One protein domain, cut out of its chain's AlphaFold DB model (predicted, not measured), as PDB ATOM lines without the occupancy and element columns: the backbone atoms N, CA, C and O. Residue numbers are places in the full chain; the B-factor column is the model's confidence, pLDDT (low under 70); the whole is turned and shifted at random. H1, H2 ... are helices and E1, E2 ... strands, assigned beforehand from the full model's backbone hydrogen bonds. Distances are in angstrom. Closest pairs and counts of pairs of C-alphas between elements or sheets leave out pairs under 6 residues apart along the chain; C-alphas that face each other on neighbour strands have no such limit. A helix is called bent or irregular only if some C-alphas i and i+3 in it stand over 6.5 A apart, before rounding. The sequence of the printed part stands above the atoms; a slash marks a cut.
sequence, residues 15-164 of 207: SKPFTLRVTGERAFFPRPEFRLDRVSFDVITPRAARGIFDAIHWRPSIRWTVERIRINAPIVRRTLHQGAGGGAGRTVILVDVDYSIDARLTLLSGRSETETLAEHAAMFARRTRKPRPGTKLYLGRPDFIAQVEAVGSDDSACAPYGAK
ATOM      1  N   SER A  15      79.072 127.623 108.623       92.81
ATOM      2  CA  SER A  15      79.042 127.999 107.202       92.81
ATOM      3  C   SER A  15      79.754 126.987 106.294       92.81
ATOM      4  O   SER A  15      80.468 126.091 106.747       92.81
ATOM      5  N   LYS A  16      79.597 127.150 104.972       91.62
ATOM      6  CA  LYS A  16      80.568 126.594 104.015       91.62
ATOM      7  C   LYS A  16      81.941 127.259 104.236       91.62
ATOM      8  O   LYS A  16      81.960 128.412 104.669       91.62
ATOM      9  N   PRO A  17      83.064 126.588 103.923       92.06
ATOM     10  CA  PRO A  17      84.381 127.190 104.072       92.06
ATOM     11  C   PRO A  17      84.516 128.436 103.207       92.06
ATOM     12  O   PRO A  17      84.083 128.463 102.053       92.06
ATOM     13  N   PHE A  18      85.149 129.452 103.774       95.81
ATOM     14  CA  PHE A  18      85.702 130.567 103.031       95.81
ATOM     15  C   PHE A  18      87.172 130.288 102.767       95.81
ATOM     16  O   PHE A  18      87.888 129.893 103.688       95.81
ATOM     17  N   THR A  19      87.624 130.564 101.547       96.19
ATOM     18  CA  THR A  19      89.041 130.481 101.199       96.19
ATOM     19  C   THR A  19      89.602 131.878 100.967       96.19
ATOM     20  O   THR A  19      89.080 132.661 100.167       96.19
ATOM     21  N   LEU A  20      90.674 132.194 101.690       96.62
ATOM     22  CA  LEU A  20      91.475 133.394 101.473       96.62
ATOM     23  C   LEU A  20      92.819 133.002 100.873       96.62
ATOM     24  O   LEU A  20      93.525 132.178 101.455       96.62
ATOM     25  N   ARG A  21      93.204 133.644  99.771       96.75
ATOM     26  CA  ARG A  21      94.609 133.706  99.382       96.75
ATOM     27  C   ARG A  21      95.274 134.815 100.184       96.75
ATOM     28  O   ARG A  21      94.782 135.943 100.208       96.75
ATOM     29  N   VAL A  22      96.366 134.482 100.855       97.62
ATOM     30  CA  VAL A  22      97.128 135.379 101.718       97.62
ATOM     31  C   VAL A  22      98.578 135.374 101.259       97.62
ATOM     32  O   VAL A  22      99.258 134.356 101.369       97.62
ATOM     33  N   THR A  23      99.063 136.518 100.791       98.00
ATOM     34  CA  THR A  23     100.444 136.680 100.322       98.00
ATOM     35  C   THR A  23     101.174 137.767 101.098       98.00
ATOM     36  O   THR A  23     100.566 138.628 101.743       98.00
ATOM     37  N   GLY A  24     102.502 137.740 101.045       97.50
ATOM     38  CA  GLY A  24     103.318 138.846 101.530       97.50
ATOM     39  C   GLY A  24     104.806 138.636 101.295       97.50
ATOM     40  O   GLY A  24     105.306 137.514 101.296       97.50
ATOM     41  N   GLU A  25     105.530 139.743 101.142       97.50
ATOM     42  CA  GLU A  25     106.981 139.732 100.900       97.50
ATOM     43  C   GLU A  25     107.763 139.113 102.062       97.50
ATOM     44  O   GLU A  25     108.846 138.564 101.885       97.50
ATOM     45  N   ARG A  26     107.245 139.243 103.286       97.75
ATOM     46  CA  ARG A  26     107.886 138.761 104.511       97.75
ATOM     47  C   ARG A  26     106.836 138.230 105.468       97.75
ATOM     48  O   ARG A  26     105.737 138.771 105.541       97.75
ATOM     49  N   ALA A  27     107.204 137.222 106.246       98.06
ATOM     50  CA  ALA A  27     106.385 136.703 107.330       98.06
ATOM     51  C   ALA A  27     107.249 136.213 108.492       98.06
ATOM     52  O   ALA A  27     108.407 135.825 108.314       98.06
ATOM     53  N   PHE A  28     106.683 136.227 109.698       97.50
ATOM     54  CA  PHE A  28     107.352 135.686 110.874       97.50
ATOM     55  C   PHE A  28     106.352 135.154 111.889       97.50
ATOM     56  O   PHE A  28     105.630 135.919 112.526       97.50
ATOM     57  N   PHE A  29     106.366 133.840 112.073       97.06
ATOM     58  CA  PHE A  29     105.520 133.120 113.013       97.06
ATOM     59  C   PHE A  29     106.421 132.562 114.116       97.06
ATOM     60  O   PHE A  29     107.125 131.589 113.871       97.06
ATOM     61  N   PRO A  30     106.502 133.197 115.293       93.94
ATOM     62  CA  PRO A  30     107.557 132.911 116.260       93.94
ATOM     63  C   PRO A  30     107.494 131.477 116.783       93.94
ATOM     64  O   PRO A  30     106.464 131.057 117.307       93.94
ATOM     65  N   ARG A  31     108.631 130.783 116.721       94.00
ATOM     66  CA  ARG A  31     108.879 129.542 117.454       94.00
ATOM     67  C   ARG A  31     109.230 129.856 118.917       94.00
ATOM     68  O   ARG A  31     110.268 130.487 119.144       94.00
ATOM     69  N   PRO A  32     108.391 129.486 119.905       91.06
ATOM     70  CA  PRO A  32     108.616 129.834 121.311       91.06
ATOM     71  C   PRO A  32     109.861 129.172 121.925       91.06
ATOM     72  O   PRO A  32     110.376 129.652 122.935       91.06
ATOM     73  N   GLU A  33     110.371 128.096 121.321       92.19
ATOM     74  CA  GLU A  33     111.560 127.370 121.770       92.19
ATOM     75  C   GLU A  33     112.873 128.165 121.603       92.19
ATOM     76  O   GLU A  33     113.844 127.908 122.319       92.19
ATOM     77  N   PHE A  34     112.909 129.179 120.728       89.75
ATOM     78  CA  PHE A  34     114.083 130.036 120.534       89.75
ATOM     79  C   PHE A  34     113.987 131.314 121.379       89.75
ATOM     80  O   PHE A  34     113.139 132.175 121.149       89.75
ATOM     81  N   ARG A  35     114.882 131.447 122.369       82.62
ATOM     82  CA  ARG A  35     114.910 132.599 123.296       82.62
ATOM     83  C   ARG A  35     115.846 133.726 122.863       82.62
ATOM     84  O   ARG A  35     115.498 134.895 123.002       82.62
ATOM     85  N   LEU A  36     117.049 133.372 122.407       86.38
ATOM     86  CA  LEU A  36     118.077 134.338 122.006       86.38
ATOM     87  C   LEU A  36     117.877 134.767 120.551       86.38
ATOM     88  O   LEU A  36     117.768 135.956 120.258       86.38
ATOM     89  N   ASP A  37     117.796 133.783 119.661       89.50
ATOM     90  CA  ASP A  37     117.442 133.988 118.264       89.50
ATOM     91  C   ASP A  37     115.924 134.047 118.092       89.50
ATOM     92  O   ASP A  37     115.152 133.537 118.902       89.50
ATOM     93  N   ARG A  38     115.485 134.668 117.000       92.19
ATOM     94  CA  ARG A  38     114.081 134.743 116.600       92.19
ATOM     95  C   ARG A  38     113.911 133.933 115.333       92.19
ATOM     96  O   ARG A  38     114.337 134.376 114.271       92.19
ATOM     97  N   VAL A  39     113.290 132.767 115.428       95.19
ATOM     98  CA  VAL A  39     113.119 131.863 114.285       95.19
ATOM     99  C   VAL A  39     111.635 131.711 113.979       95.19
ATOM    100  O   VAL A  39     110.828 131.510 114.886       95.19
ATOM    101  N   SER A  40     111.270 131.866 112.709       97.00
ATOM    102  CA  SER A  40     109.908 131.608 112.247       97.00
ATOM    103  C   SER A  40     109.646 130.103 112.130       97.00
ATOM    104  O   SER A  40     110.537 129.345 111.748       97.00
ATOM    105  N   PHE A  41     108.406 129.677 112.365       97.75
ATOM    106  CA  PHE A  41     107.869 128.466 111.754       97.75
ATOM    107  C   PHE A  41     107.949 128.570 110.229       97.75
ATOM    108  O   PHE A  41     108.019 129.665 109.665       97.75
ATOM    109  N   ASP A  42     107.914 127.413 109.580       96.94
ATOM    110  CA  ASP A  42     108.076 127.277 108.129       96.94
ATOM    111  C   ASP A  42     106.797 127.579 107.345       96.94
ATOM    112  O   ASP A  42     106.823 127.729 106.128       96.94
ATOM    113  N   VAL A  43     105.684 127.704 108.063       97.06
ATOM    114  CA  VAL A  43     104.352 127.994 107.546       97.06
ATOM    115  C   VAL A  43     103.604 128.872 108.551       97.06
ATOM    116  O   VAL A  43     103.961 128.930 109.732       97.06
ATOM    117  N   ILE A  44     102.562 129.562 108.086       98.19
ATOM    118  CA  ILE A  44     101.612 130.254 108.960       98.19
ATOM    119  C   ILE A  44     100.972 129.278 109.958       98.19
ATOM    120  O   ILE A  44     100.537 128.191 109.586       98.19
ATOM    121  N   THR A  45     100.917 129.661 111.236       97.44
ATOM    122  CA  THR A  45     100.248 128.853 112.266       97.44
ATOM    123  C   THR A  45      98.728 129.008 112.170       97.44
ATOM    124  O   THR A  45      98.261 130.083 111.772       97.44
ATOM    125  N   PRO A  46      97.925 128.009 112.592       96.88
ATOM    126  CA  PRO A  46      96.462 128.112 112.569       96.88
ATOM    127  C   PRO A  46      95.938 129.357 113.297       96.88
ATOM    128  O   PRO A  46      95.080 130.065 112.778       96.88
ATOM    129  N   ARG A  47      96.553 129.718 114.428       94.88
ATOM    130  CA  ARG A  47      96.207 130.930 115.182       94.88
ATOM    131  C   ARG A  47      96.483 132.217 114.406       94.88
ATOM    132  O   ARG A  47      95.669 133.140 114.423       94.88
ATOM    133  N   ALA A  48      97.631 132.305 113.731       96.75
ATOM    134  CA  ALA A  48      97.959 133.466 112.905       96.75
ATOM    135  C   ALA A  48      97.025 133.565 111.688       96.75
ATOM    136  O   ALA A  48      96.577 134.657 111.344       96.75
ATOM    137  N   ALA A  49      96.683 132.422 111.090       97.88
ATOM    138  CA  ALA A  49      95.703 132.317 110.021       97.88
ATOM    139  C   ALA A  49      94.315 132.799 110.476       97.88
ATOM    140  O   ALA A  49      93.762 133.708 109.858       97.88
ATOM    141  N   ARG A  50      93.787 132.297 111.601       96.62
ATOM    142  CA  ARG A  50      92.521 132.764 112.193       96.62
ATOM    143  C   ARG A  50      92.528 134.270 112.452       96.62
ATOM    144  O   ARG A  50      91.549 134.947 112.146       96.62
ATOM    145  N   GLY A  51      93.644 134.810 112.944       95.69
ATOM    146  CA  GLY A  51      93.806 136.246 113.187       95.69
ATOM    147  C   GLY A  51      93.556 137.121 111.950       95.69
ATOM    148  O   GLY A  51      93.055 138.238 112.081       95.69
ATOM    149  N   ILE A  52      93.836 136.615 110.743       97.38
ATOM    150  CA  ILE A  52      93.526 137.312 109.485       97.38
ATOM    151  C   ILE A  52      92.010 137.369 109.257       97.38
ATOM    152  O   ILE A  52      91.480 138.435 108.940       97.38
ATOM    153  N   PHE A  53      91.301 136.256 109.463       97.44
ATOM    154  CA  PHE A  53      89.840 136.215 109.351       97.44
ATOM    155  C   PHE A  53      89.172 137.137 110.380       97.44
ATOM    156  O   PHE A  53      88.282 137.919 110.026       97.44
ATOM    157  N   ASP A  54      89.668 137.126 111.618       96.19
ATOM    158  CA  ASP A  54      89.186 137.988 112.700       96.19
ATOM    159  C   ASP A  54      89.325 139.474 112.371       96.19
ATOM    160  O   ASP A  54      88.392 140.264 112.556       96.19
ATOM    161  N   ALA A  55      90.481 139.862 111.835       95.62
ATOM    162  CA  ALA A  55      90.759 141.243 111.471       95.62
ATOM    163  C   ALA A  55      89.854 141.751 110.329       95.62
ATOM    164  O   ALA A  55      89.540 142.944 110.275       95.62
ATOM    165  N   ILE A  56      89.383 140.863 109.448       96.69
ATOM    166  CA  ILE A  56      88.387 141.194 108.417       96.69
ATOM    167  C   ILE A  56      86.998 141.326 109.056       96.69
ATOM    168  O   ILE A  56      86.306 142.348 108.900       96.69
ATOM    169  N   HIS A  57      86.563 140.301 109.790       96.50
ATOM    170  CA  HIS A  57      85.289 140.322 110.492       96.50
ATOM    171  C   HIS A  57      85.283 139.408 111.718       96.50
ATOM    172  O   HIS A  57      85.224 138.189 111.597       96.50
ATOM    173  N   TRP A  58      85.195 140.038 112.888       94.88
ATOM    174  CA  TRP A  58      84.959 139.375 114.163       94.88
ATOM    175  C   TRP A  58      83.807 140.033 114.936       94.88
ATOM    176  O   TRP A  58      83.586 141.251 114.842       94.88
ATOM    177  N   ARG A  59      83.084 139.214 115.704       93.69
ATOM    178  CA  ARG A  59      82.120 139.580 116.751       93.69
ATOM    179  C   ARG A  59      82.199 138.533 117.873       93.69
ATOM    180  O   ARG A  59      82.538 137.393 117.575       93.69
ATOM    181  N   PRO A  60      81.818 138.863 119.122       91.69
ATOM    182  CA  PRO A  60      81.783 137.891 120.224       91.69
ATOM    183  C   PRO A  60      80.850 136.692 119.991       91.69
ATOM    184  O   PRO A  60      80.973 135.674 120.664       91.69
ATOM    185  N   SER A  61      79.896 136.829 119.072       92.19
ATOM    186  CA  SER A  61      78.924 135.809 118.677       92.19
ATOM    187  C   SER A  61      79.428 134.841 117.618       92.19
ATOM    188  O   SER A  61      78.743 133.866 117.336       92.19
ATOM    189  N   ILE A  62      80.602 135.070 117.034       93.12
ATOM    190  CA  ILE A  62      81.134 134.213 115.978       93.12
ATOM    191  C   ILE A  62      82.517 133.682 116.312       93.12
ATOM    192  O   ILE A  62      83.273 134.263 117.090       93.12
ATOM    193  N   ARG A  63      82.858 132.574 115.661       92.69
ATOM    194  CA  ARG A  63      84.172 131.950 115.726       92.69
ATOM    195  C   ARG A  63      84.613 131.521 114.340       92.69
ATOM    196  O   ARG A  63      83.841 130.904 113.610       92.69
ATOM    197  N   TRP A  64      85.858 131.838 114.012       95.75
ATOM    198  CA  TRP A  64      86.547 131.274 112.863       95.75
ATOM    199  C   TRP A  64      87.329 130.036 113.291       95.75
ATOM    200  O   TRP A  64      88.045 130.076 114.290       95.75
ATOM    201  N   THR A  65      87.216 128.965 112.514       95.06
ATOM    202  CA  THR A  65      88.005 127.740 112.670       95.06
ATOM    203  C   THR A  65      88.734 127.474 111.363       95.06
ATOM    204  O   THR A  65      88.094 127.302 110.327       95.06
ATOM    205  N   VAL A  66      90.067 127.484 111.408       96.44
ATOM    206  CA  VAL A  66      90.914 127.143 110.258       96.44
ATOM    207  C   VAL A  66      90.895 125.630 110.081       96.44
ATOM    208  O   VAL A  66      91.167 124.902 111.029       96.44
ATOM    209  N   GLU A  67      90.586 125.170 108.875       94.69
ATOM    210  CA  GLU A  67      90.482 123.737 108.564       94.69
ATOM    211  C   GLU A  67      91.644 123.248 107.713       94.69
ATOM    212  O   GLU A  67      92.058 122.097 107.818       94.69
ATOM    213  N   ARG A  68      92.174 124.122 106.856       95.38
ATOM    214  CA  ARG A  68      93.232 123.763 105.920       95.38
ATOM    215  C   ARG A  68      94.098 124.960 105.586       95.38
ATOM    216  O   ARG A  68      93.598 126.065 105.375       95.38
ATOM    217  N   ILE A  69      95.397 124.713 105.471       95.75
ATOM    218  CA  ILE A  69      96.380 125.683 104.989       95.75
ATOM    219  C   ILE A  69      97.102 125.055 103.801       95.75
ATOM    220  O   ILE A  69      97.769 124.035 103.950       95.75
ATOM    221  N   ARG A  70      96.981 125.653 102.616       93.62
ATOM    222  CA  ARG A  70      97.772 125.275 101.437       93.62
ATOM    223  C   ARG A  70      98.946 126.228 101.273       93.62
ATOM    224  O   ARG A  70      98.768 127.437 101.408       93.62
ATOM    225  N   ILE A  71     100.119 125.684 100.978       93.38
ATOM    226  CA  ILE A  71     101.353 126.419 100.703       93.38
ATOM    227  C   ILE A  71     101.514 126.535  99.182       93.38
ATOM    228  O   ILE A  71     101.779 125.545  98.499       93.38
ATOM    229  N   ASN A  72     101.377 127.755  98.663       90.38
ATOM    230  CA  ASN A  72     101.375 128.049  97.229       90.38
ATOM    231  C   ASN A  72     102.715 128.616  96.725       90.38
ATOM    232  O   ASN A  72     102.813 128.932  95.544       90.38
ATOM    233  N   ALA A  73     103.721 128.776  97.594       90.44
ATOM    234  CA  ALA A  73     105.070 129.286  97.302       90.44
ATOM    235  C   ALA A  73     106.146 128.392  97.956       90.44
ATOM    236  O   ALA A  73     105.882 127.792  98.999       90.44
ATOM    237  N   PRO A  74     107.369 128.277  97.399       90.81
ATOM    238  CA  PRO A  74     108.462 127.587  98.081       90.81
ATOM    239  C   PRO A  74     108.770 128.211  99.449       90.81
ATOM    240  O   PRO A  74     108.764 129.430  99.603       90.81
ATOM    241  N   ILE A  75     109.113 127.384 100.438       93.50
ATOM    242  CA  ILE A  75     109.471 127.868 101.779       93.50
ATOM    243  C   ILE A  75     110.895 128.436 101.752       93.50
ATOM    244  O   ILE A  75     111.882 127.699 101.836       93.50
ATOM    245  N   VAL A  76     111.008 129.762 101.660       95.44
ATOM    246  CA  VAL A  76     112.293 130.471 101.633       95.44
ATOM    247  C   VAL A  76     112.542 131.172 102.962       95.44
ATOM    248  O   VAL A  76     111.775 132.032 103.387       95.44
ATOM    249  N   ARG A  77     113.666 130.839 103.607       96.12
ATOM    250  CA  ARG A  77     114.106 131.457 104.866       96.12
ATOM    251  C   ARG A  77     115.224 132.461 104.611       96.12
ATOM    252  O   ARG A  77     116.155 132.183 103.855       96.12
ATOM    253  N   ARG A  78     115.184 133.612 105.285       96.00
ATOM    254  CA  ARG A  78     116.263 134.613 105.257       96.00
ATOM    255  C   ARG A  78     116.600 135.093 106.659       96.00
ATOM    256  O   ARG A  78     115.714 135.310 107.479       96.00
ATOM    257  N   THR A  79     117.889 135.293 106.927       93.81
ATOM    258  CA  THR A  79     118.338 135.970 108.147       93.81
ATOM    259  C   THR A  79     118.319 137.482 107.933       93.81
ATOM    260  O   THR A  79     119.055 138.003 107.092       93.81
ATOM    261  N   LEU A  80     117.516 138.194 108.719       85.69
ATOM    262  CA  LEU A  80     117.624 139.638 108.859       85.69
ATOM    263  C   LEU A  80     118.883 139.957 109.662       85.69
ATOM    264  O   LEU A  80     119.045 139.506 110.797       85.69
ATOM    265  N   HIS A  81     119.769 140.736 109.058       70.31
ATOM    266  CA  HIS A  81     120.936 141.275 109.734       70.31
ATOM    267  C   HIS A  81     120.475 142.566 110.412       70.31
ATOM    268  O   HIS A  81     120.053 143.497 109.727       70.31
ATOM    269  N   GLN A  82     120.456 142.607 111.746       62.53
ATOM    270  CA  GLN A  82     120.139 143.851 112.448       62.53
ATOM    271  C   GLN A  82     121.301 144.837 112.261       62.53
ATOM    272  O   GLN A  82     122.466 144.440 112.303       62.53
ATOM    273  N   GLY A  83     120.989 146.115 112.028       53.69
ATOM    274  CA  GLY A  83     121.992 147.183 112.025       53.69
ATOM    275  C   GLY A  83     122.638 147.356 113.404       53.69
ATOM    276  O   GLY A  83     122.128 146.850 114.406       53.69
ATOM    277  N   ALA A  84     123.763 148.076 113.451       41.09
ATOM    278  CA  ALA A  84     124.516 148.367 114.671       41.09
ATOM    279  C   ALA A  84     123.609 149.020 115.738       41.09
ATOM    280  O   ALA A  84     123.330 150.212 115.672       41.09
ATOM    281  N   GLY A  85     123.099 148.229 116.686       53.38
ATOM    282  CA  GLY A  85     122.171 148.695 117.728       53.38
ATOM    283  C   GLY A  85     121.074 147.702 118.132       53.38
ATOM    284  O   GLY A  85     120.370 147.943 119.108       53.38
ATOM    285  N   GLY A  86     120.924 146.584 117.420       51.78
ATOM    286  CA  GLY A  86     119.981 145.516 117.757       51.78
ATOM    287  C   GLY A  86     120.614 144.385 118.573       51.78
ATOM    288  O   GLY A  86     121.754 144.017 118.309       51.78
ATOM    289  N   GLY A  87     119.902 143.844 119.569       59.62
ATOM    290  CA  GLY A  87     120.403 142.789 120.468       59.62
ATOM    291  C   GLY A  87     120.996 141.566 119.750       59.62
ATOM    292  O   GLY A  87     120.677 141.295 118.598       59.62
ATOM    293  N   ALA A  88     121.838 140.804 120.456       64.94
ATOM    294  CA  ALA A  88     122.780 139.823 119.892       64.94
ATOM    295  C   ALA A  88     122.192 138.655 119.060       64.94
ATOM    296  O   ALA A  88     122.958 137.889 118.478       64.94
ATOM    297  N   GLY A  89     120.868 138.490 119.004       75.56
ATOM    298  CA  GLY A  89     120.204 137.369 118.338       75.56
ATOM    299  C   GLY A  89     119.934 137.580 116.844       75.56
ATOM    300  O   GLY A  89     119.527 138.657 116.395       75.56
ATOM    301  N   ARG A  90     120.078 136.510 116.060       88.00
ATOM    302  CA  ARG A  90     119.697 136.443 114.641       88.00
ATOM    303  C   ARG A  90     118.176 136.397 114.518       88.00
ATOM    304  O   ARG A  90     117.483 135.835 115.362       88.00
ATOM    305  N   THR A  91     117.628 136.968 113.447       91.38
ATOM    306  CA  THR A  91     116.196 136.842 113.132       91.38
ATOM    307  C   THR A  91     116.017 136.143 111.794       91.38
ATOM    308  O   THR A  91     116.417 136.680 110.767       91.38
ATOM    309  N   VAL A  92     115.436 134.947 111.798       95.44
ATOM    310  CA  VAL A  92     115.127 134.153 110.607       95.44
ATOM    311  C   VAL A  92     113.643 134.296 110.286       95.44
ATOM    312  O   VAL A  92     112.789 133.905 111.081       95.44
ATOM    313  N   ILE A  93     113.354 134.867 109.121       96.88
ATOM    314  CA  ILE A  93     112.002 135.118 108.611       96.88
ATOM    315  C   ILE A  93     111.717 134.261 107.378       96.88
ATOM    316  O   ILE A  93     112.648 133.746 106.752       96.88
ATOM    317  N   LEU A  94     110.442 134.181 107.007       97.88
ATOM    318  CA  LEU A  94     110.013 133.708 105.696       97.88
ATOM    319  C   LEU A  94     109.939 134.876 104.708       97.88
ATOM    320  O   LEU A  94     109.665 136.011 105.113       97.88
ATOM    321  N   VAL A  95     110.183 134.592 103.432       96.81
ATOM    322  CA  VAL A  95     110.170 135.572 102.336       96.81
ATOM    323  C   VAL A  95     109.322 135.045 101.184       96.81
ATOM    324  O   VAL A  95     109.359 133.846 100.917       96.81
ATOM    325  N   ASP A  96     108.579 135.945 100.539       96.75
ATOM    326  CA  ASP A  96     107.699 135.673  99.392       96.75
ATOM    327  C   ASP A  96     106.710 134.530  99.657       96.75
ATOM    328  O   ASP A  96     106.649 133.533  98.938       96.75
ATOM    329  N   VAL A  97     105.942 134.667 100.742       96.81
ATOM    330  CA  VAL A  97     104.976 133.648 101.159       96.81
ATOM    331  C   VAL A  97     103.651 133.793 100.414       96.81
ATOM    332  O   VAL A  97     103.192 134.905 100.146       96.81
ATOM    333  N   ASP A  98     103.009 132.660 100.138       95.94
ATOM    334  CA  ASP A  98     101.695 132.573  99.502       95.94
ATOM    335  C   ASP A  98     100.942 131.370 100.079       95.94
ATOM    336  O   ASP A  98     101.434 130.237 100.027       95.94
ATOM    337  N   TYR A  99      99.770 131.624 100.658       95.69
ATOM    338  CA  TYR A  99      98.927 130.614 101.286       95.69
ATOM    339  C   TYR A  99      97.496 130.685 100.765       95.69
ATOM    340  O   TYR A  99      96.960 131.779 100.610       95.69
ATOM    341  N   SER A 100      96.834 129.538 100.610       95.06
ATOM    342  CA  SER A 100      95.369 129.469 100.515       95.06
ATOM    343  C   SER A 100      94.823 128.846 101.790       95.06
ATOM    344  O   SER A 100      95.104 127.684 102.086       95.06
ATOM    345  N   ILE A 101      94.056 129.618 102.553       96.81
ATOM    346  CA  ILE A 101      93.592 129.246 103.890       96.81
ATOM    347  C   ILE A 101      92.084 129.041 103.850       96.81
ATOM    348  O   ILE A 101      91.350 129.980 103.538       96.81
ATOM    349  N   ASP A 102      91.640 127.839 104.208       96.12
ATOM    350  CA  ASP A 102      90.225 127.519 104.363       96.12
ATOM    351  C   ASP A 102      89.832 127.674 105.833       96.12
ATOM    352  O   ASP A 102      90.459 127.086 106.722       96.12
ATOM    353  N   ALA A 103      88.768 128.429 106.090       96.31
ATOM    354  CA  ALA A 103      88.187 128.530 107.420       96.31
ATOM    355  C   ALA A 103      86.661 128.530 107.371       96.31
ATOM    356  O   ALA A 103      86.045 129.085 106.455       96.31
ATOM    357  N   ARG A 104      86.040 127.944 108.396       95.44
ATOM    358  CA  ARG A 104      84.596 128.034 108.616       95.44
ATOM    359  C   ARG A 104      84.272 129.051 109.689       95.44
ATOM    360  O   ARG A 104      84.982 129.198 110.680       95.44
ATOM    361  N   LEU A 105      83.153 129.720 109.466       95.50
ATOM    362  CA  LEU A 105      82.493 130.565 110.443       95.50
ATOM    363  C   LEU A 105      81.414 129.764 111.175       95.50
ATOM    364  O   LEU A 105      80.551 129.182 110.509       95.50
ATOM    365  N   THR A 106      81.425 129.813 112.503       93.69
ATOM    366  CA  THR A 106      80.399 129.248 113.390       93.69
ATOM    367  C   THR A 106      79.756 130.367 114.208       93.69
ATOM    368  O   THR A 106      80.464 131.210 114.761       93.69
ATOM    369  N   LEU A 107      78.425 130.375 114.297       92.44
ATOM    370  CA  LEU A 107      77.679 131.267 115.191       92.44
ATOM    371  C   LEU A 107      77.523 130.584 116.555       92.44
ATOM    372  O   LEU A 107      76.947 129.504 116.654       92.44
ATOM    373  N   LEU A 108      78.062 131.205 117.599       89.75
ATOM    374  CA  LEU A 108      78.095 130.679 118.956       89.75
ATOM    375  C   LEU A 108      76.735 130.846 119.640       89.75
ATOM    376  O   LEU A 108      76.190 131.949 119.723       89.75
ATOM    377  N   SER A 109      76.220 129.746 120.186       79.44
ATOM    378  CA  SER A 109      74.979 129.732 120.961       79.44
ATOM    379  C   SER A 109      75.072 130.657 122.185       79.44
ATOM    380  O   SER A 109      76.116 130.752 122.832       79.44
ATOM    381  N   GLY A 110      73.978 131.352 122.511       74.56
ATOM    382  CA  GLY A 110      73.870 132.179 123.723       74.56
ATOM    383  C   GLY A 110      74.564 133.547 123.672       74.56
ATOM    384  O   GLY A 110      74.625 134.227 124.694       74.56
ATOM    385  N   ARG A 111      75.093 133.972 122.515       69.44
ATOM    386  CA  ARG A 111      75.761 135.281 122.358       69.44
ATOM    387  C   ARG A 111      74.905 136.340 121.644       69.44
ATOM    388  O   ARG A 111      75.182 137.523 121.824       69.44
ATOM    389  N   SER A 112      73.889 135.947 120.865       66.12
ATOM    390  CA  SER A 112      72.868 136.838 120.280       66.12
ATOM    391  C   SER A 112      71.705 136.030 119.681       66.12
ATOM    392  O   SER A 112      71.950 135.024 119.022       66.12
ATOM    393  N   GLU A 113      70.458 136.473 119.877       72.06
ATOM    394  CA  GLU A 113      69.256 135.877 119.254       72.06
ATOM    395  C   GLU A 113      68.885 136.530 117.911       72.06
ATOM    396  O   GLU A 113      68.092 135.984 117.148       72.06
ATOM    397  N   THR A 114      69.441 137.707 117.616       83.50
ATOM    398  CA  THR A 114      69.088 138.503 116.429       83.50
ATOM    399  C   THR A 114      70.102 138.388 115.303       83.50
ATOM    400  O   THR A 114      69.792 138.742 114.170       83.50
ATOM    401  N   GLU A 115      71.311 137.918 115.603       87.00
ATOM    402  CA  GLU A 115      72.367 137.762 114.610       87.00
ATOM    403  C   GLU A 115      72.276 136.395 113.942       87.00
ATOM    404  O   GLU A 115      72.147 135.361 114.599       87.00
ATOM    405  N   THR A 116      72.393 136.381 112.619       92.56
ATOM    406  CA  THR A 116      72.373 135.143 111.842       92.56
ATOM    407  C   THR A 116      73.738 134.838 111.240       92.56
ATOM    408  O   THR A 116      74.501 135.720 110.835       92.56
ATOM    409  N   LEU A 117      74.034 133.546 111.085       93.81
ATOM    410  CA  LEU A 117      75.240 133.089 110.394       93.81
ATOM    411  C   LEU A 117      75.345 133.680 108.973       93.81
ATOM    412  O   LEU A 117      76.435 134.042 108.529       93.81
ATOM    413  N   ALA A 118      74.212 133.801 108.272       93.94
ATOM    414  CA  ALA A 118      74.147 134.344 106.918       93.94
ATOM    415  C   ALA A 118      74.568 135.822 106.855       93.94
ATOM    416  O   ALA A 118      75.297 136.216 105.942       93.94
ATOM    417  N   GLU A 119      74.173 136.635 107.837       94.62
ATOM    418  CA  GLU A 119      74.574 138.043 107.913       94.62
ATOM    419  C   GLU A 119      76.074 138.192 108.156       94.62
ATOM    420  O   GLU A 119      76.728 138.989 107.479       94.62
ATOM    421  N   HIS A 120      76.650 137.407 109.070       96.38
ATOM    422  CA  HIS A 120      78.096 137.428 109.308       96.38
ATOM    423  C   HIS A 120      78.894 136.948 108.095       96.38
ATOM    424  O   HIS A 120      79.875 137.592 107.716       96.38
ATOM    425  N   ALA A 121      78.439 135.879 107.439       96.31
ATOM    426  CA  ALA A 121      79.004 135.392 106.185       96.31
ATOM    427  C   ALA A 121      78.989 136.483 105.094       96.31
ATOM    428  O   ALA A 121      80.016 136.753 104.463       96.31
ATOM    429  N   ALA A 122      77.858 137.173 104.916       95.75
ATOM    430  CA  ALA A 122      77.729 138.272 103.960       95.75
ATOM    431  C   ALA A 122      78.615 139.477 104.333       95.75
ATOM    432  O   ALA A 122      79.246 140.090 103.465       95.75
ATOM    433  N   MET A 123      78.704 139.815 105.624       96.56
ATOM    434  CA  MET A 123      79.578 140.879 106.118       96.56
ATOM    435  C   MET A 123      81.054 140.573 105.876       96.56
ATOM    436  O   MET A 123      81.775 141.475 105.440       96.56
ATOM    437  N   PHE A 124      81.493 139.341 106.139       97.25
ATOM    438  CA  PHE A 124      82.854 138.892 105.868       97.25
ATOM    439  C   PHE A 124      83.158 138.974 104.371       97.25
ATOM    440  O   PHE A 124      84.049 139.727 103.986       97.25
ATOM    441  N   ALA A 125      82.341 138.343 103.518       95.31
ATOM    442  CA  ALA A 125      82.522 138.369 102.064       95.31
ATOM    443  C   ALA A 125      82.615 139.801 101.503       95.31
ATOM    444  O   ALA A 125      83.458 140.102 100.654       95.31
ATOM    445  N   ARG A 126      81.781 140.718 102.014       95.88
ATOM    446  CA  ARG A 126      81.828 142.140 101.648       95.88
ATOM    447  C   ARG A 126      83.141 142.801 102.072       95.88
ATOM    448  O   ARG A 126      83.706 143.556 101.285       95.88
ATOM    449  N   ARG A 127      83.609 142.560 103.299       96.31
ATOM    450  CA  ARG A 127      84.828 143.184 103.842       96.31
ATOM    451  C   ARG A 127      86.110 142.610 103.257       96.31
ATOM    452  O   ARG A 127      87.076 143.353 103.163       96.31
ATOM    453  N   THR A 128      86.106 141.357 102.814       95.50
ATOM    454  CA  THR A 128      87.235 140.785 102.073       95.50
ATOM    455  C   THR A 128      87.403 141.476 100.721       95.50
ATOM    456  O   THR A 128      88.508 141.853 100.359       95.50
ATOM    457  N   ARG A 129      86.301 141.719  99.993       93.31
ATOM    458  CA  ARG A 129      86.337 142.423  98.693       93.31
ATOM    459  C   ARG A 129      86.600 143.919  98.827       93.31
ATOM    460  O   ARG A 129      87.242 144.519  97.973       93.31
ATOM    461  N   LYS A 130      86.044 144.538  99.867       94.12
ATOM    462  CA  LYS A 130      86.182 145.969 100.137       94.12
ATOM    463  C   LYS A 130      86.506 146.183 101.617       94.12
ATOM    464  O   LYS A 130      85.588 146.423 102.414       94.12
ATOM    465  N   PRO A 131      87.796 146.093 101.987       92.12
ATOM    466  CA  PRO A 131      88.246 146.378 103.340       92.12
ATOM    467  C   PRO A 131      87.899 147.810 103.745       92.12
ATOM    468  O   PRO A 131      87.693 148.694 102.906       92.12
ATOM    469  N   ARG A 132      87.834 148.062 105.054       90.31
ATOM    470  CA  ARG A 132      87.685 149.437 105.539       90.31
ATOM    471  C   ARG A 132      88.962 150.222 105.201       90.31
ATOM    472  O   ARG A 132      90.050 149.643 105.233       90.31
ATOM    473  N   PRO A 133      88.866 151.530 104.905       90.81
ATOM    474  CA  PRO A 133      90.051 152.358 104.721       90.81
ATOM    475  C   PRO A 133      91.005 152.228 105.914       90.81
ATOM    476  O   PRO A 133      90.579 152.323 107.064       90.81
ATOM    477  N   GLY A 134      92.284 151.977 105.636       88.25
ATOM    478  CA  GLY A 134      93.313 151.802 106.666       88.25
ATOM    479  C   GLY A 134      93.374 150.415 107.318       88.25
ATOM    480  O   GLY A 134      94.236 150.210 108.171       88.25
ATOM    481  N   THR A 135      92.531 149.450 106.927       89.19
ATOM    482  CA  THR A 135      92.695 148.053 107.359       89.19
ATOM    483  C   THR A 135      94.029 147.514 106.845       89.19
ATOM    484  O   THR A 135      94.218 147.346 105.643       89.19
ATOM    485  N   LYS A 136      94.950 147.236 107.771       92.69
ATOM    486  CA  LYS A 136      96.191 146.505 107.514       92.69
ATOM    487  C   LYS A 136      96.091 145.139 108.169       92.69
ATOM    488  O   LYS A 136      95.694 145.034 109.328       92.69
ATOM    489  N   LEU A 137      96.444 144.118 107.406       96.06
ATOM    490  CA  LEU A 137      96.540 142.735 107.855       96.06
ATOM    491  C   LEU A 137      98.019 142.368 107.914       96.06
ATOM    492  O   LEU A 137      98.830 142.979 107.215       96.06
ATOM    493  N   TYR A 138      98.378 141.412 108.765       96.81
ATOM    494  CA  TYR A 138      99.776 141.148 109.085       96.81
ATOM    495  C   TYR A 138     100.099 139.655 109.107       96.81
ATOM    496  O   TYR A 138      99.329 138.850 109.627       96.81
ATOM    497  N   LEU A 139     101.285 139.301 108.616       97.50
ATOM    498  CA  LEU A 139     101.855 137.958 108.653       97.50
ATOM    499  C   LEU A 139     102.748 137.804 109.889       97.50
ATOM    500  O   LEU A 139     103.981 137.830 109.833       97.50
ATOM    501  N   GLY A 140     102.076 137.700 111.035       92.88
ATOM    502  CA  GLY A 140     102.666 137.435 112.347       92.88
ATOM    503  C   GLY A 140     103.222 138.654 113.093       92.88
ATOM    504  O   GLY A 140     103.229 138.643 114.322       92.88
ATOM    505  N   ARG A 141     103.618 139.738 112.406       90.88
ATOM    506  CA  ARG A 141     104.025 141.012 113.046       90.88
ATOM    507  C   ARG A 141     103.588 142.248 112.247       90.88
ATOM    508  O   ARG A 141     103.531 142.153 111.023       90.88
ATOM    509  N   PRO A 142     103.400 143.421 112.888       90.19
ATOM    510  CA  PRO A 142     102.974 144.657 112.215       90.19
ATOM    511  C   PRO A 142     103.859 145.132 111.049       90.19
ATOM    512  O   PRO A 142     103.381 145.803 110.139       90.19
ATOM    513  N   ASP A 143     105.144 144.774 111.041       90.50
ATOM    514  CA  ASP A 143     106.069 145.154 109.961       90.50
ATOM    515  C   ASP A 143     105.864 144.342 108.670       90.50
ATOM    516  O   ASP A 143     106.432 144.672 107.626       90.50
ATOM    517  N   PHE A 144     105.106 143.246 108.743       95.50
ATOM    518  CA  PHE A 144     104.952 142.252 107.684       95.50
ATOM    519  C   PHE A 144     103.511 142.261 107.198       95.50
ATOM    520  O   PHE A 144     102.655 141.580 107.753       95.50
ATOM    521  N   ILE A 145     103.238 143.096 106.195       96.88
ATOM    522  CA  ILE A 145     101.892 143.296 105.652       96.88
ATOM    523  C   ILE A 145     101.431 142.048 104.894       96.88
ATOM    524  O   ILE A 145     102.166 141.514 104.067       96.88
ATOM    525  N   ALA A 146     100.196 141.629 105.160       97.81
ATOM    526  CA  ALA A 146      99.487 140.609 104.403       97.81
ATOM    527  C   ALA A 146      98.616 141.266 103.325       97.81
ATOM    528  O   ALA A 146      97.849 142.190 103.615       97.81
ATOM    529  N   GLN A 147      98.694 140.754 102.102       97.12
ATOM    530  CA  GLN A 147      97.703 140.986 101.054       97.12
ATOM    531  C   GLN A 147      96.706 139.830 101.072       97.12
ATOM    532  O   GLN A 147      97.095 138.682 101.281       97.12
ATOM    533  N   VAL A 148      95.419 140.138 100.912       96.44
ATOM    534  CA  VAL A 148      94.346 139.150 101.047       96.44
ATOM    535  C   VAL A 148      93.346 139.281  99.914       96.44
ATOM    536  O   VAL A 148      92.837 140.370  99.651       96.44
ATOM    537  N   GLU A 149      93.012 138.144  99.316       94.56
ATOM    538  CA  GLU A 149      92.017 138.016  98.257       94.56
ATOM    539  C   GLU A 149      91.080 136.842  98.562       94.56
ATOM    540  O   GLU A 149      91.507 135.795  99.048       94.56
ATOM    541  N   ALA A 150      89.781 137.005  98.292       93.31
ATOM    542  CA  ALA A 150      88.847 135.881  98.329       93.31
ATOM    543  C   ALA A 150      89.021 135.048  97.057       93.31
ATOM    544  O   ALA A 150      88.900 135.598  95.962       93.31
ATOM    545  N   VAL A 151      89.237 133.744  97.204       89.12
ATOM    546  CA  VAL A 151      89.372 132.804  96.079       89.12
ATOM    547  C   VAL A 151      88.314 131.707  96.171       89.12
ATOM    548  O   VAL A 151      87.705 131.507  97.229       89.12
ATOM    549  N   GLY A 152      88.040 131.030  95.055       78.69
ATOM    550  CA  GLY A 152      87.154 129.867  95.070       78.69
ATOM    551  C   GLY A 152      87.765 128.722  95.879       78.69
ATOM    552  O   GLY A 152      88.983 128.589  95.941       78.69
ATOM    553  N   SER A 153      86.928 127.850  96.456       61.34
ATOM    554  CA  SER A 153      87.400 126.608  97.100       61.34
ATOM    555  C   SER A 153      88.191 125.712  96.142       61.34
ATOM    556  O   SER A 153      89.018 124.912  96.578       61.34
ATOM    557  N   ASP A 154      87.924 125.876  94.844       56.66
ATOM    558  CA  ASP A 154      88.442 125.056  93.756       56.66
ATOM    559  C   ASP A 154      89.590 125.743  93.001       56.66
ATOM    560  O   ASP A 154      90.126 125.141  92.069       56.66
ATOM    561  N   ASP A 155      89.998 126.962  93.400       52.84
ATOM    562  CA  ASP A 155      91.187 127.637  92.857       52.84
ATOM    563  C   ASP A 155      92.449 126.907  93.343       52.84
ATOM    564  O   ASP A 155      93.176 127.310  94.254       52.84
ATOM    565  N   SER A 156      92.673 125.759  92.713       47.81
ATOM    566  CA  SER A 156      93.844 124.915  92.832       47.81
ATOM    567  C   SER A 156      95.007 125.583  92.110       47.81
ATOM    568  O   SER A 156      95.368 125.205  90.996       47.81
ATOM    569  N   ALA A 157      95.648 126.551  92.759       47.69
ATOM    570  CA  ALA A 157      97.056 126.785  92.483       47.69
ATOM    571  C   ALA A 157      97.839 125.622  93.113       47.69
ATOM    572  O   ALA A 157      98.143 125.611  94.304       47.69
ATOM    573  N   CYS A 158      98.070 124.590  92.297       47.59
ATOM    574  CA  CYS A 158      98.936 123.461  92.609       47.59
ATOM    575  C   CYS A 158     100.317 123.931  93.085       47.59
ATOM    576  O   CYS A 158     100.842 124.945  92.629       47.59
ATOM    577  N   ALA A 159     100.897 123.127  93.975       48.31
ATOM    578  CA  ALA A 159     102.179 123.342  94.623       48.31
ATOM    579  C   ALA A 159     103.281 123.827  93.659       48.31
ATOM    580  O   ALA A 159     103.580 123.139  92.682       48.31
ATOM    581  N   PRO A 160     104.018 124.903  93.983       49.59
ATOM    582  CA  PRO A 160     105.340 125.114  93.396       49.59
ATOM    583  C   PRO A 160     106.399 124.188  94.008       49.59
ATOM    584  O   PRO A 160     107.578 124.306  93.684       49.59
ATOM    585  N   TYR A 161     106.013 123.269  94.897       53.03
ATOM    586  CA  TYR A 161     106.930 122.335  95.529       53.03
ATOM    587  C   TYR A 161     106.566 120.898  95.155       53.03
ATOM    588  O   TYR A 161     105.614 120.326  95.675       53.03
ATOM    589  N   GLY A 162     107.343 120.305  94.246       52.22
ATOM    590  CA  GLY A 162     107.180 118.936  93.738       52.22
ATOM    591  C   GLY A 162     107.387 117.809  94.762       52.22
ATOM    592  O   GLY A 162     107.592 116.662  94.368       52.22
ATOM    593  N   ALA A 163     107.349 118.102  96.064       60.31
ATOM    594  CA  ALA A 163     107.337 117.083  97.102       60.31
ATOM    595  C   ALA A 163     105.901 116.584  97.291       60.31
ATOM    596  O   ALA A 163     104.994 117.354  97.600       60.31
ATOM    597  N   LYS A 164     105.693 115.274  97.124       74.75
ATOM    598  CA  LYS A 164     104.401 114.630  97.416       74.75
ATOM    599  C   LYS A 164     103.971 114.860  98.870       74.75
ATOM    600  O   LYS A 164     102.779 114.958  99.152       74.75
TER     601      LYS A 164
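This is residues 15 to 164 of the 207 residues of a protein of Sphingomonas guangdongensis (UniProt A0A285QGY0). A strongly twisted antiparallel sheet of five strands, with the long bent strand E4 running through it, curls round helix H1, while helix H2 packs on E4 and E5 towards one end. At the other end of the long axis, the hairpin of E3 and E4 extends the sheet. The printed part has 150 residues, with two named helices and five named strands in the order E1 H1 E2 E3 E4 H2 E5; the class is mixed, helices and strands, with under half of the residues, 73, in named elements. The whole is compact, with a radius of gyration of the C-alphas of 17.1 A, yet elongated, spanning 56 by 36 by 30 A.

E4, residues 91 to 107, measures 39.0 A. E1 is residues 18 to 27, 22.0 A, beginning at C-alpha 18 (85.702, 130.567, 103.031). E2 is residues 62 to 71, 26.5 A; E3 is residues 76 to 80; E5 is residues 145 to 151, ending at C-alpha 151 (89.372, 132.804, 96.079). H1 is residues 46 to 56, and H2 is residues 117 to 129, 18.6 A.

E4 bends by 86 degrees at residue 96. E1 lies on one side of it, with N 22 and O 99 at 2.8 A; E2, with N 70 and O 100 at 2.8 A, and E3, with N 80 and O 91 at 2.8 A, lie on the other side. E5 is E1's other neighbour, with N 21 and O 149 at 2.8 A. H1 is on the sheet, its C-alpha 46 lying 6.1 A from that of Val 66, the closest pair with E2. H2 is on the sheet at a height of 7.4 A. H1 and H2 only just touch, with 3 pairs of C-alphas within 8 A, the closest Ile 56 and Arg 127 at 6.1 A. Every O i to N i+4 pair is within hydrogen-bond range in H2, and 6 of 7 in H1.

The two C-alphas farthest apart, of Ala 84 and Glu 113, are 56.8 A apart. The printed part has no cut. The links E1 to H1 and H2 to E5 are long. pLDDT is under 70 at residues 82 to 88, 111 to 112 and 153 to 163.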